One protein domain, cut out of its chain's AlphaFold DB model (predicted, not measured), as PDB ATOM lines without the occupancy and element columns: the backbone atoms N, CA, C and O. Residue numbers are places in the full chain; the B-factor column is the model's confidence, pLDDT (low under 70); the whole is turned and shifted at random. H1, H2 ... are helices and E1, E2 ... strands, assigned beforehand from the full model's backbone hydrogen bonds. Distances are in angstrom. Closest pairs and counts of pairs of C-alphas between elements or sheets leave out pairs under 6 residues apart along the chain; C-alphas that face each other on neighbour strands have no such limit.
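This is residues 10 to 93 of the 204 residues of an uncharacterized protein of Lutimaribacter pacificus (UniProt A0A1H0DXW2). A strongly twisted, curled wall of five antiparallel strands has the short helix H1 packed on one face; a second short helix, H2, packs on H1 beyond the sheet. The long strand E2 bends sharply, and E3 bends beside it. The 84 printed residues hold H1, H2, then E1 to E5, with sheet order E1 E2 E3 E4 E5; the class is mixed, helices and strands. The whole is compact, with a radius of gyration of the C-alphas of 12.4 A and spans of 35 by 29 by 23 A.

H1, residues 10 to 17, begins at C-alpha 10 (184.938, 215.020, 141.835) and spans 10.5 A. H2, residues 25 to 31, spans 9.8 A. E1 is residues 37 to 42, 15.1 A; E2 is residues 45 to 57, 23.5 A, and bends by 89 degrees at residue 52. E3, residues 62 to 69, spans 21.1 A and bends by 52 degrees at residue 66. E4 is residues 75 to 81, 19.9 A. E5, residues 88 to 90, spans 6.3 A and ends at C-alpha 90 (170.389, 198.913, 134.405).

The five strands form a meander, each the antiparallel neighbour of the one before, and each successive pair is a hairpin. N 40 and O 47 are 2.8 A apart, N 50 and O 66 2.9 A, N 65 and O 78 2.9 A, and N 79 and O 88 2.8 A, within hydrogen-bond range. H1 is on the sheet at a height of 8.4 A, over E2 and only just not over E3, on which 2 of its C-alphas fall. It runs along the strands, at 18 degrees to E2 on the local plane; the closest C-alphas of H1 and E2, Arg 13 and Phe 48, are 6.7 A apart. H2 is not on the sheet but touches H1, the closest C-alphas being those of Ala 17 and Lys 28, 5.4 A, at a steep tilt of 65 degrees, opposite ways. In H1 and H2 every O i to N i+4 pair is within hydrogen-bond range.

The farthest C-alphas, of Leu 26 and Asp 83, are 35.7 A apart. The printed part has no cut and no long link. Its mean pLDDT is 93.2, and no printed residue is under 70.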
ATOM      1  N   GLU A  10     185.674 213.849 141.358       93.94
ATOM      2  CA  GLU A  10     184.938 215.020 141.835       93.94
ATOM      3  C   GLU A  10     183.769 215.325 140.903       93.94
ATOM      4  O   GLU A  10     182.631 215.489 141.346       93.94
ATOM      5  N   ARG A  11     184.022 215.308 139.588       94.88
ATOM      6  CA  ARG A  11     182.994 215.610 138.599       94.88
ATOM      7  C   ARG A  11     181.892 214.556 138.569       94.88
ATOM      8  O   ARG A  11     180.721 214.909 138.439       94.88
ATOM      9  N   ALA A  12     182.247 213.279 138.678       95.50
ATOM     10  CA  ALA A  12     181.277 212.192 138.744       95.50
ATOM     11  C   ALA A  12     180.350 212.357 139.958       95.50
ATOM     12  O   ALA A  12     179.128 212.304 139.816       95.50
ATOM     13  N   ARG A  13     180.920 212.652 141.130       96.19
ATOM     14  CA  ARG A  13     180.168 212.866 142.372       96.19
ATOM     15  C   ARG A  13     179.250 214.085 142.294       96.19
ATOM     16  O   ARG A  13     178.086 213.981 142.661       96.19
ATOM     17  N   GLU A  14     179.724 215.207 141.752       95.31
ATOM     18  CA  GLU A  14     178.893 216.398 141.510       95.31
ATOM     19  C   GLU A  14     177.706 216.107 140.586       95.31
ATOM     20  O   GLU A  14     176.582 216.540 140.847       95.31
ATOM     21  N   LEU A  15     177.956 215.413 139.470       95.44
ATOM     22  CA  LEU A  15     176.918 215.074 138.497       95.44
ATOM     23  C   LEU A  15     175.872 214.138 139.096       95.44
ATOM     24  O   LEU A  15     174.683 214.309 138.818       95.44
ATOM     25  N   LEU A  16     176.306 213.192 139.930       95.50
ATOM     26  CA  LEU A  16     175.426 212.261 140.619       95.50
ATOM     27  C   LEU A  16     174.613 212.952 141.721       95.50
ATOM     28  O   LEU A  16     173.394 212.815 141.739       95.50
ATOM     29  N   ALA A  17     175.239 213.783 142.560       95.56
ATOM     30  CA  ALA A  17     174.546 214.566 143.587       95.56
ATOM     31  C   ALA A  17     173.448 215.462 142.985       95.56
ATOM     32  O   ALA A  17     172.356 215.602 143.542       95.56
ATOM     33  N   LYS A  18     173.690 216.016 141.788       94.50
ATOM     34  CA  LYS A  18     172.694 216.810 141.051       94.50
ATOM     35  C   LYS A  18     171.435 216.030 140.674       94.50
ATOM     36  O   LYS A  18     170.397 216.678 140.520       94.50
ATOM     37  N   GLN A  19     171.504 214.698 140.587       93.94
ATOM     38  CA  GLN A  19     170.358 213.832 140.291       93.94
ATOM     39  C   GLN A  19     169.351 213.743 141.443       93.94
ATOM     40  O   GLN A  19     168.200 213.394 141.188       93.94
ATOM     41  N   ARG A  20     169.725 214.065 142.694       90.44
ATOM     42  CA  ARG A  20     168.752 214.075 143.796       90.44
ATOM     43  C   ARG A  20     167.685 215.145 143.553       90.44
ATOM     44  O   ARG A  20     167.988 216.327 143.347       90.44
ATOM     45  N   GLN A  21     166.428 214.721 143.567       87.31
ATOM     46  CA  GLN A  21     165.271 215.608 143.468       87.31
ATOM     47  C   GLN A  21     164.937 216.195 144.844       87.31
ATOM     48  O   GLN A  21     165.252 215.590 145.860       87.31
ATOM     49  N   MET A  22     164.302 217.372 144.873       86.62
ATOM     50  CA  MET A  22     163.836 218.035 146.108       86.62
ATOM     51  C   MET A  22     164.930 218.314 147.161       86.62
ATOM     52  O   MET A  22     164.645 218.414 148.348       86.62
ATOM     53  N   VAL A  23     166.183 218.467 146.726       88.94
ATOM     54  CA  VAL A  23     167.337 218.818 147.569       88.94
ATOM     55  C   VAL A  23     167.870 220.184 147.134       88.94
ATOM     56  O   VAL A  23     167.939 220.457 145.927       88.94
ATOM     57  N   SER A  24     168.230 221.045 148.091       92.19
ATOM     58  CA  SER A  24     168.738 222.389 147.791       92.19
ATOM     59  C   SER A  24     170.080 222.338 147.044       92.19
ATOM     60  O   SER A  24     170.780 221.325 147.047       92.19
ATOM     61  N   LEU A  25     170.466 223.434 146.381       91.06
ATOM     62  CA  LEU A  25     171.762 223.498 145.694       91.06
ATOM     63  C   LEU A  25     172.940 223.354 146.669       91.06
ATOM     64  O   LEU A  25     173.897 222.658 146.348       91.06
ATOM     65  N   LEU A  26     172.836 223.945 147.863       92.50
ATOM     66  CA  LEU A  26     173.861 223.844 148.902       92.50
ATOM     67  C   LEU A  26     174.013 222.399 149.394       92.50
ATOM     68  O   LEU A  26     175.124 221.878 149.473       92.50
ATOM     69  N   ASP A  27     172.898 221.717 149.646       91.38
ATOM     70  CA  ASP A  27     172.917 220.319 150.086       91.38
ATOM     71  C   ASP A  27     173.514 219.398 149.014       91.38
ATOM     72  O   ASP A  27     174.217 218.445 149.339       91.38
ATOM     73  N   LYS A  28     173.299 219.697 147.725       91.94
ATOM     74  CA  LYS A  28     173.935 218.965 146.617       91.94
ATOM     75  C   LYS A  28     175.457 219.130 146.608       91.94
ATOM     76  O   LYS A  28     176.160 218.173 146.293       91.94
ATOM     77  N   GLU A  29     175.975 220.308 146.952       91.00
ATOM     78  CA  GLU A  29     177.421 220.541 147.071       91.00
ATOM     79  C   GLU A  29     178.028 219.793 148.262       91.00
ATOM     80  O   GLU A  29     179.111 219.213 148.139       91.00
ATOM     81  N   ILE A  30     177.317 219.760 149.392       90.88
ATOM     82  CA  ILE A  30     177.710 218.993 150.581       90.88
ATOM     83  C   ILE A  30     177.712 217.495 150.257       90.88
ATOM     84  O   ILE A  30     178.708 216.807 150.484       90.88
ATOM     85  N   LEU A  31     176.633 217.002 149.645       91.62
ATOM     86  CA  LEU A  31     176.475 215.609 149.235       91.62
ATOM     87  C   LEU A  31     177.570 215.156 148.263       91.62
ATOM     88  O   LEU A  31     178.116 214.064 148.404       91.62
ATOM     89  N   ALA A  32     177.947 215.996 147.295       92.50
ATOM     90  CA  ALA A  32     179.025 215.675 146.362       92.50
ATOM     91  C   ALA A  32     180.353 215.360 147.079       92.50
ATOM     92  O   ALA A  32     181.220 214.695 146.511       92.50
ATOM     93  N   ARG A  33     180.516 215.775 148.340       91.75
ATOM     94  CA  ARG A  33     181.705 215.545 149.172       91.75
ATOM     95  C   ARG A  33     181.481 214.538 150.308       91.75
ATOM     96  O   ARG A  33     182.442 214.245 151.011       91.75
ATOM     97  N   SER A  34     180.270 214.000 150.487       92.31
ATOM     98  CA  SER A  34     179.949 213.080 151.588       92.31
ATOM     99  C   SER A  34     180.313 211.622 151.291       92.31
ATOM    100  O   SER A  34     180.501 211.213 150.149       92.31
ATOM    101  N   ASP A  35     180.390 210.795 152.320       92.38
ATOM    102  CA  ASP A  35     180.608 209.351 152.203       92.38
ATOM    103  C   ASP A  35     179.385 208.574 151.674       92.38
ATOM    104  O   ASP A  35     179.527 207.420 151.273       92.38
ATOM    105  N   GLU A  36     178.211 209.208 151.582       94.06
ATOM    106  CA  GLU A  36     177.006 208.608 150.985       94.06
ATOM    107  C   GLU A  36     177.183 208.269 149.501       94.06
ATOM    108  O   GLU A  36     176.563 207.327 149.005       94.06
ATOM    109  N   ILE A  37     178.024 209.022 148.785       96.31
ATOM    110  CA  ILE A  37     178.434 208.675 147.424       96.31
ATOM    111  C   ILE A  37     179.759 207.922 147.509       96.31
ATOM    112  O   ILE A  37     180.784 208.505 147.864       96.31
ATOM    113  N   ALA A  38     179.769 206.646 147.136       95.81
ATOM    114  CA  ALA A  38     180.948 205.791 147.240       95.81
ATOM    115  C   ALA A  38     181.380 205.242 145.878       95.81
ATOM    116  O   ALA A  38     180.566 205.057 144.973       95.81
ATOM    117  N   PHE A  39     182.684 205.008 145.727       96.06
ATOM    118  CA  PHE A  39     183.236 204.379 144.533       96.06
ATOM    119  C   PHE A  39     183.117 202.859 144.630       96.06
ATOM    120  O   PHE A  39     183.492 202.269 145.641       96.06
ATOM    121  N   GLU A  40     182.658 202.236 143.553       93.75
ATOM    122  CA  GLU A  40     182.496 200.796 143.423       93.75
ATOM    123  C   GLU A  40     183.140 200.307 142.123       93.75
ATOM    124  O   GLU A  40     183.149 200.995 141.096       93.75
ATOM    125  N   ARG A  41     183.673 199.084 142.179       91.19
ATOM    126  CA  ARG A  41     184.222 198.360 141.028       91.19
ATOM    127  C   ARG A  41     183.582 196.984 140.971       91.19
ATOM    128  O   ARG A  41     184.142 195.996 141.446       91.19
ATOM    129  N   GLU A  42     182.388 196.925 140.402       89.31
ATOM    130  CA  GLU A  42     181.594 195.703 140.345       89.31
ATOM    131  C   GLU A  42     181.344 195.282 138.894       89.31
ATOM    132  O   GLU A  42     181.007 196.113 138.058       89.31
ATOM    133  N   ASN A  43     181.506 193.992 138.570       85.88
ATOM    134  CA  ASN A  43     181.304 193.450 137.213       85.88
ATOM    135  C   ASN A  43     181.969 194.303 136.112       85.88
ATOM    136  O   ASN A  43     181.343 194.618 135.101       85.88
ATOM    137  N   TRP A  44     183.229 194.692 136.340       89.38
ATOM    138  CA  TRP A  44     184.050 195.523 135.445       89.38
ATOM    139  C   TRP A  44     183.635 196.994 135.322       89.38
ATOM    140  O   TRP A  44     184.326 197.748 134.643       89.38
ATOM    141  N   VAL A  45     182.568 197.423 135.996       92.50
ATOM    142  CA  VAL A  45     182.090 198.807 135.977       92.50
ATOM    143  C   VAL A  45     182.741 199.597 137.112       92.50
ATOM    144  O   VAL A  45     182.477 199.337 138.283       92.50
ATOM    145  N   ASP A  46     183.569 200.576 136.747       94.44
ATOM    146  CA  ASP A  46     184.093 201.594 137.661       94.44
ATOM    147  C   ASP A  46     183.068 202.736 137.756       94.44
ATOM    148  O   ASP A  46     182.815 203.436 136.770       94.44
ATOM    149  N   ALA A  47     182.464 202.930 138.927       96.38
ATOM    150  CA  ALA A  47     181.370 203.882 139.096       96.38
ATOM    151  C   ALA A  47     181.328 204.517 140.486       96.38
ATOM    152  O   ALA A  47     181.817 203.956 141.461       96.38
ATOM    153  N   PHE A  48     180.689 205.683 140.570       97.31
ATOM    154  CA  PHE A  48     180.211 206.226 141.840       97.31
ATOM    155  C   PHE A  48     178.736 205.887 142.014       97.31
ATOM    156  O   PHE A  48     177.962 206.045 141.071       97.31
ATOM    157  N   ILE A  49     178.367 205.438 143.210       97.19
ATOM    158  CA  ILE A  49     177.013 205.039 143.589       97.19
ATOM    159  C   ILE A  49     176.553 205.911 144.751       97.19
ATOM    160  O   ILE A  49     177.296 206.101 145.709       97.19
ATOM    161  N   ASP A  50     175.331 206.426 144.664       96.31
ATOM    162  CA  ASP A  50     174.680 207.169 145.736       96.31
ATOM    163  C   ASP A  50     173.903 206.198 146.639       96.31
ATOM    164  O   ASP A  50     172.813 205.742 146.292       96.31
ATOM    165  N   TYR A  51     174.475 205.863 147.798       94.88
ATOM    166  CA  TYR A  51     173.848 204.995 148.799       94.88
ATOM    167  C   TYR A  51     172.879 205.727 149.724       94.88
ATOM    168  O   TYR A  51     172.029 205.080 150.338       94.88
ATOM    169  N   GLY A  52     172.976 207.054 149.813       91.06
ATOM    170  CA  GLY A  52     172.058 207.863 150.616       91.06
ATOM    171  C   GLY A  52     170.711 208.110 149.932       91.06
ATOM    172  O   GLY A  52     169.756 208.521 150.587       91.06
ATOM    173  N   HIS A  53     170.597 207.820 148.631       87.88
ATOM    174  CA  HIS A  53     169.341 207.889 147.892       87.88
ATOM    175  C   HIS A  53     169.055 206.581 147.153       87.88
ATOM    176  O   HIS A  53     169.627 206.284 146.103       87.88
ATOM    177  N   ALA A  54     168.125 205.811 147.712       92.69
ATOM    178  CA  ALA A  54     167.743 204.510 147.196       92.69
ATOM    179  C   ALA A  54     166.226 204.355 147.140       92.69
ATOM    180  O   ALA A  54     165.510 204.790 148.045       92.69
ATOM    181  N   VAL A  55     165.749 203.672 146.104       94.75
ATOM    182  CA  VAL A  55     164.345 203.276 145.978       94.75
ATOM    183  C   VAL A  55     164.225 201.812 146.385       94.75
ATOM    184  O   VAL A  55     164.943 200.956 145.865       94.75
ATOM    185  N   SER A  56     163.355 201.529 147.353       95.25
ATOM    186  CA  SER A  56     163.156 200.183 147.893       95.25
ATOM    187  C   SER A  56     161.936 199.504 147.285       95.25
ATOM    188  O   SER A  56     160.863 200.101 147.239       95.25
ATOM    189  N   PHE A  57     162.080 198.229 146.947       94.19
ATOM    190  CA  PHE A  57     161.029 197.365 146.415       94.19
ATOM    191  C   PHE A  57     160.895 196.110 147.286       94.19
ATOM    192  O   PHE A  57     161.784 195.806 148.089       94.19
ATOM    193  N   ASP A  58     159.780 195.388 147.143       89.88
ATOM    194  CA  ASP A  58     159.551 194.078 147.770       89.88
ATOM    195  C   ASP A  58     159.860 194.053 149.278       89.88
ATOM    196  O   ASP A  58     160.660 193.250 149.748       89.88
ATOM    197  N   ASN A  59     159.292 194.981 150.057       88.38
ATOM    198  CA  ASN A  59     159.581 195.117 151.494       88.38
ATOM    199  C   ASN A  59     161.086 195.248 151.813       88.38
ATOM    200  O   ASN A  59     161.582 194.664 152.777       88.38
ATOM    201  N   ARG A  60     161.809 196.041 151.007       84.56
ATOM    202  CA  ARG A  60     163.259 196.310 151.116       84.56
ATOM    203  C   ARG A  60     164.165 195.119 150.784       84.56
ATOM    204  O   ARG A  60     165.355 195.165 151.079       84.56
ATOM    205  N   GLN A  61     163.639 194.073 150.145       92.50
ATOM    206  CA  GLN A  61     164.463 192.960 149.659       92.50
ATOM    207  C   GLN A  61     165.300 193.343 148.433       92.50
ATOM    208  O   GLN A  61     166.385 192.788 148.226       92.50
ATOM    209  N   THR A  62     164.816 194.313 147.655       96.06
ATOM    210  CA  THR A  62     165.493 194.850 146.475       96.06
ATOM    211  C   THR A  62     165.628 196.363 146.605       96.06
ATOM    212  O   THR A  62     164.676 197.053 146.967       96.06
ATOM    213  N   MET A  63     166.814 196.881 146.304       96.94
ATOM    214  CA  MET A  63     167.139 198.304 146.371       96.94
ATOM    215  C   MET A  63     167.736 198.751 145.037       96.94
ATOM    216  O   MET A  63     168.630 198.084 144.513       96.94
ATOM    217  N   ALA A  64     167.268 199.879 144.508       97.44
ATOM    218  CA  ALA A  64     167.851 200.541 143.347       97.44
ATOM    219  C   ALA A  64     168.573 201.819 143.793       97.44
ATOM    220  O   ALA A  64     167.956 202.722 144.360       97.44
ATOM    221  N   TYR A  65     169.876 201.886 143.528       96.56
ATOM    222  CA  TYR A  65     170.741 203.027 143.841       96.56
ATOM    223  C   TYR A  65     171.140 203.742 142.561       96.56
ATOM    224  O   TYR A  65     171.454 203.088 141.562       96.56
ATOM    225  N   ARG A  66     171.161 205.076 142.564       97.00
ATOM    226  CA  ARG A  66     171.610 205.808 141.376       97.00
ATOM    227  C   ARG A  66     173.131 205.734 141.274       97.00
ATOM    228  O   ARG A  66     173.831 205.934 142.263       97.00
ATOM    229  N   GLY A  67     173.638 205.466 140.076       96.88
ATOM    230  CA  GLY A  67     175.066 205.384 139.792       96.88
ATOM    231  C   GLY A  67     175.471 206.185 138.562       96.88
ATOM    232  O   GLY A  67     174.644 206.510 137.707       96.88
ATOM    233  N   ILE A  68     176.762 206.499 138.478       96.94
ATOM    234  CA  ILE A  68     177.388 207.112 137.305       96.94
ATOM    235  C   ILE A  68     178.697 206.396 136.966       96.94
ATOM    236  O   ILE A  68     179.576 206.240 137.818       96.94
ATOM    237  N   ALA A  69     178.833 205.952 135.718       95.62
ATOM    238  CA  ALA A  69     180.043 205.301 135.233       95.62
ATOM    239  C   ALA A  69     181.155 206.341 135.054       95.62
ATOM    240  O   ALA A  69     180.959 207.374 134.410       95.62
ATOM    241  N   THR A  70     182.349 206.076 135.583       94.00
ATOM    242  CA  THR A  70     183.473 207.024 135.481       94.00
ATOM    243  C   THR A  70     184.029 207.112 134.063       94.00
ATOM    244  O   THR A  70     184.592 208.135 133.681       94.00
ATOM    245  N   ARG A  71     183.847 206.061 133.258       89.44
ATOM    246  CA  ARG A  71     184.368 205.977 131.890       89.44
ATOM    247  C   ARG A  71     183.825 207.077 130.981       89.44
ATOM    248  O   ARG A  71     184.599 207.685 130.249       89.44
ATOM    249  N   ASP A  72     182.514 207.283 130.992       89.50
ATOM    250  CA  ASP A  72     181.805 208.124 130.020       89.50
ATOM    251  C   ASP A  72     180.696 208.985 130.643       89.50
ATOM    252  O   ASP A  72     180.064 209.767 129.936       89.50
ATOM    253  N   GLY A  73     180.479 208.883 131.955       93.44
ATOM    254  CA  GLY A  73     179.428 209.616 132.648       93.44
ATOM    255  C   GLY A  73     178.027 209.053 132.458       93.44
ATOM    256  O   GLY A  73     177.066 209.734 132.815       93.44
ATOM    257  N   THR A  74     177.891 207.834 131.929       94.25
ATOM    258  CA  THR A  74     176.590 207.172 131.796       94.25
ATOM    259  C   THR A  74     175.950 207.009 133.167       94.25
ATOM    260  O   THR A  74     176.531 206.401 134.068       94.25
ATOM    261  N   LEU A  75     174.746 207.557 133.324       96.12
ATOM    262  CA  LEU A  75     173.926 207.340 134.506       96.12
ATOM    263  C   LEU A  75     173.196 206.002 134.392       96.12
ATOM    264  O   LEU A  75     172.691 205.658 133.328       96.12
ATOM    265  N   PHE A  76     173.106 205.278 135.498       97.00
ATOM    266  CA  PHE A  76     172.447 203.977 135.561       97.00
ATOM    267  C   PHE A  76     171.850 203.743 136.954       97.00
ATOM    268  O   PHE A  76     172.100 204.503 137.893       97.00
ATOM    269  N   TRP A  77     171.057 202.688 137.100       97.75
ATOM    270  CA  TRP A  77     170.607 202.166 138.387       97.75
ATOM    271  C   TRP A  77     171.391 200.902 138.743       97.75
ATOM    272  O   TRP A  77     171.429 199.944 137.971       97.75
ATOM    273  N   LEU A  78     172.026 200.897 139.915       97.38
ATOM    274  CA  LEU A  78     172.564 199.692 140.533       97.38
ATOM    275  C   LEU A  78     171.449 199.028 141.336       97.38
ATOM    276  O   LEU A  78     171.088 199.499 142.415       97.38
ATOM    277  N   VAL A  79     170.920 197.923 140.824       97.44
ATOM    278  CA  VAL A  79     169.878 197.146 141.497       97.44
ATOM    279  C   VAL A  79     170.525 196.013 142.285       97.44
ATOM    280  O   VAL A  79     171.178 195.139 141.711       97.44
ATOM    281  N   ARG A  80     170.353 196.007 143.607       95.56
ATOM    282  CA  ARG A  80     170.897 194.985 144.513       95.56
ATOM    283  C   ARG A  80     169.782 194.281 145.271       95.56
ATOM    284  O   ARG A  80     168.814 194.901 145.701       95.56
ATOM    285  N   ARG A  81     169.971 192.979 145.478       94.12
ATOM    286  CA  ARG A  81     169.190 192.193 146.435       94.12
ATOM    287  C   ARG A  81     169.955 192.067 147.740       94.12
ATOM    288  O   ARG A  81     171.173 191.903 147.713       94.12
ATOM    289  N   GLN A  82     169.239 192.064 148.858       88.06
ATOM    290  CA  GLN A  82     169.840 191.975 150.191       88.06
ATOM    291  C   GLN A  82     170.698 190.704 150.384       88.06
ATOM    292  O   GLN A  82     171.702 190.732 151.087       88.06
ATOM    293  N   ASP A  83     170.337 189.598 149.724       87.38
ATOM    294  CA  ASP A  83     171.005 188.294 149.824       87.38
ATOM    295  C   ASP A  83     172.109 188.066 148.774       87.38
ATOM    296  O   ASP A  83     172.622 186.948 148.647       87.38
ATOM    297  N   LYS A  84     172.449 189.077 147.962       87.62
ATOM    298  CA  LYS A  84     173.424 188.944 146.872       87.62
ATOM    299  C   LYS A  84     174.551 189.954 147.011       87.62
ATOM    300  O   LYS A  84     174.330 191.148 147.142       87.62
ATOM    301  N   LYS A  85     175.781 189.450 146.874       84.44
ATOM    302  CA  LYS A  85     177.001 190.269 146.847       84.44
ATOM    303  C   LYS A  85     177.040 191.229 145.656       84.44
ATOM    304  O   LYS A  85     177.611 192.305 145.765       84.44
ATOM    305  N   HIS A  86     176.481 190.803 144.526       88.25
ATOM    306  CA  HIS A  86     176.579 191.512 143.259       88.25
ATOM    307  C   HIS A  86     175.214 192.013 142.788       88.25
ATOM    308  O   HIS A  86     174.228 191.270 142.838       88.25
ATOM    309  N   GLY A  87     175.177 193.261 142.331       93.38
ATOM    310  CA  GLY A  87     174.026 193.905 141.726       93.38
ATOM    311  C   GLY A  87     173.958 193.752 140.208       93.38
ATOM    312  O   GLY A  87     174.765 193.083 139.557       93.38
ATOM    313  N   TYR A  88     172.931 194.372 139.644       96.06
ATOM    314  CA  TYR A  88     172.711 194.508 138.213       96.06
ATOM    315  C   TYR A  88     172.761 195.990 137.834       96.06
ATOM    316  O   TYR A  88     172.188 196.820 138.537       96.06
ATOM    317  N   HIS A  89     173.447 196.317 136.740       97.06
ATOM    318  CA  HIS A  89     173.533 197.681 136.219       97.06
ATOM    319  C   HIS A  89     172.498 197.863 135.108       97.06
ATOM    320  O   HIS A  89     172.686 197.328 134.015       97.06
ATOM    321  N   ALA A  90     171.431 198.608 135.380       96.94
ATOM    322  CA  ALA A  90     170.389 198.913 134.405       96.94
ATOM    323  C   ALA A  90     170.542 200.351 133.901       96.94
ATOM    324  O   ALA A  90     170.622 201.286 134.699       96.94
ATOM    325  N   ALA A  91     170.565 200.544 132.584       94.44
ATOM    326  CA  ALA A  91     170.660 201.876 131.976       94.44
ATOM    327  C   ALA A  91     169.317 202.635 131.968       94.44
ATOM    328  O   ALA A  91     169.261 203.773 131.504       94.44
ATOM    329  N   ALA A  92     168.248 202.014 132.480       94.94
ATOM    330  CA  ALA A  92     166.928 202.614 132.578       94.94
ATOM    331  C   ALA A  92     166.958 203.973 133.304       94.94
ATOM    332  O   ALA A  92     167.776 204.244 134.198       94.94
ATOM    333  N   THR A  93     166.050 204.858 132.903       92.94
ATOM    334  CA  THR A  93     165.873 206.154 133.563       92.94
ATOM    335  C   THR A  93     165.067 206.009 134.844       92.94
ATOM    336  O   THR A  93     165.397 206.646 135.845       92.94
TER     337      THR A  93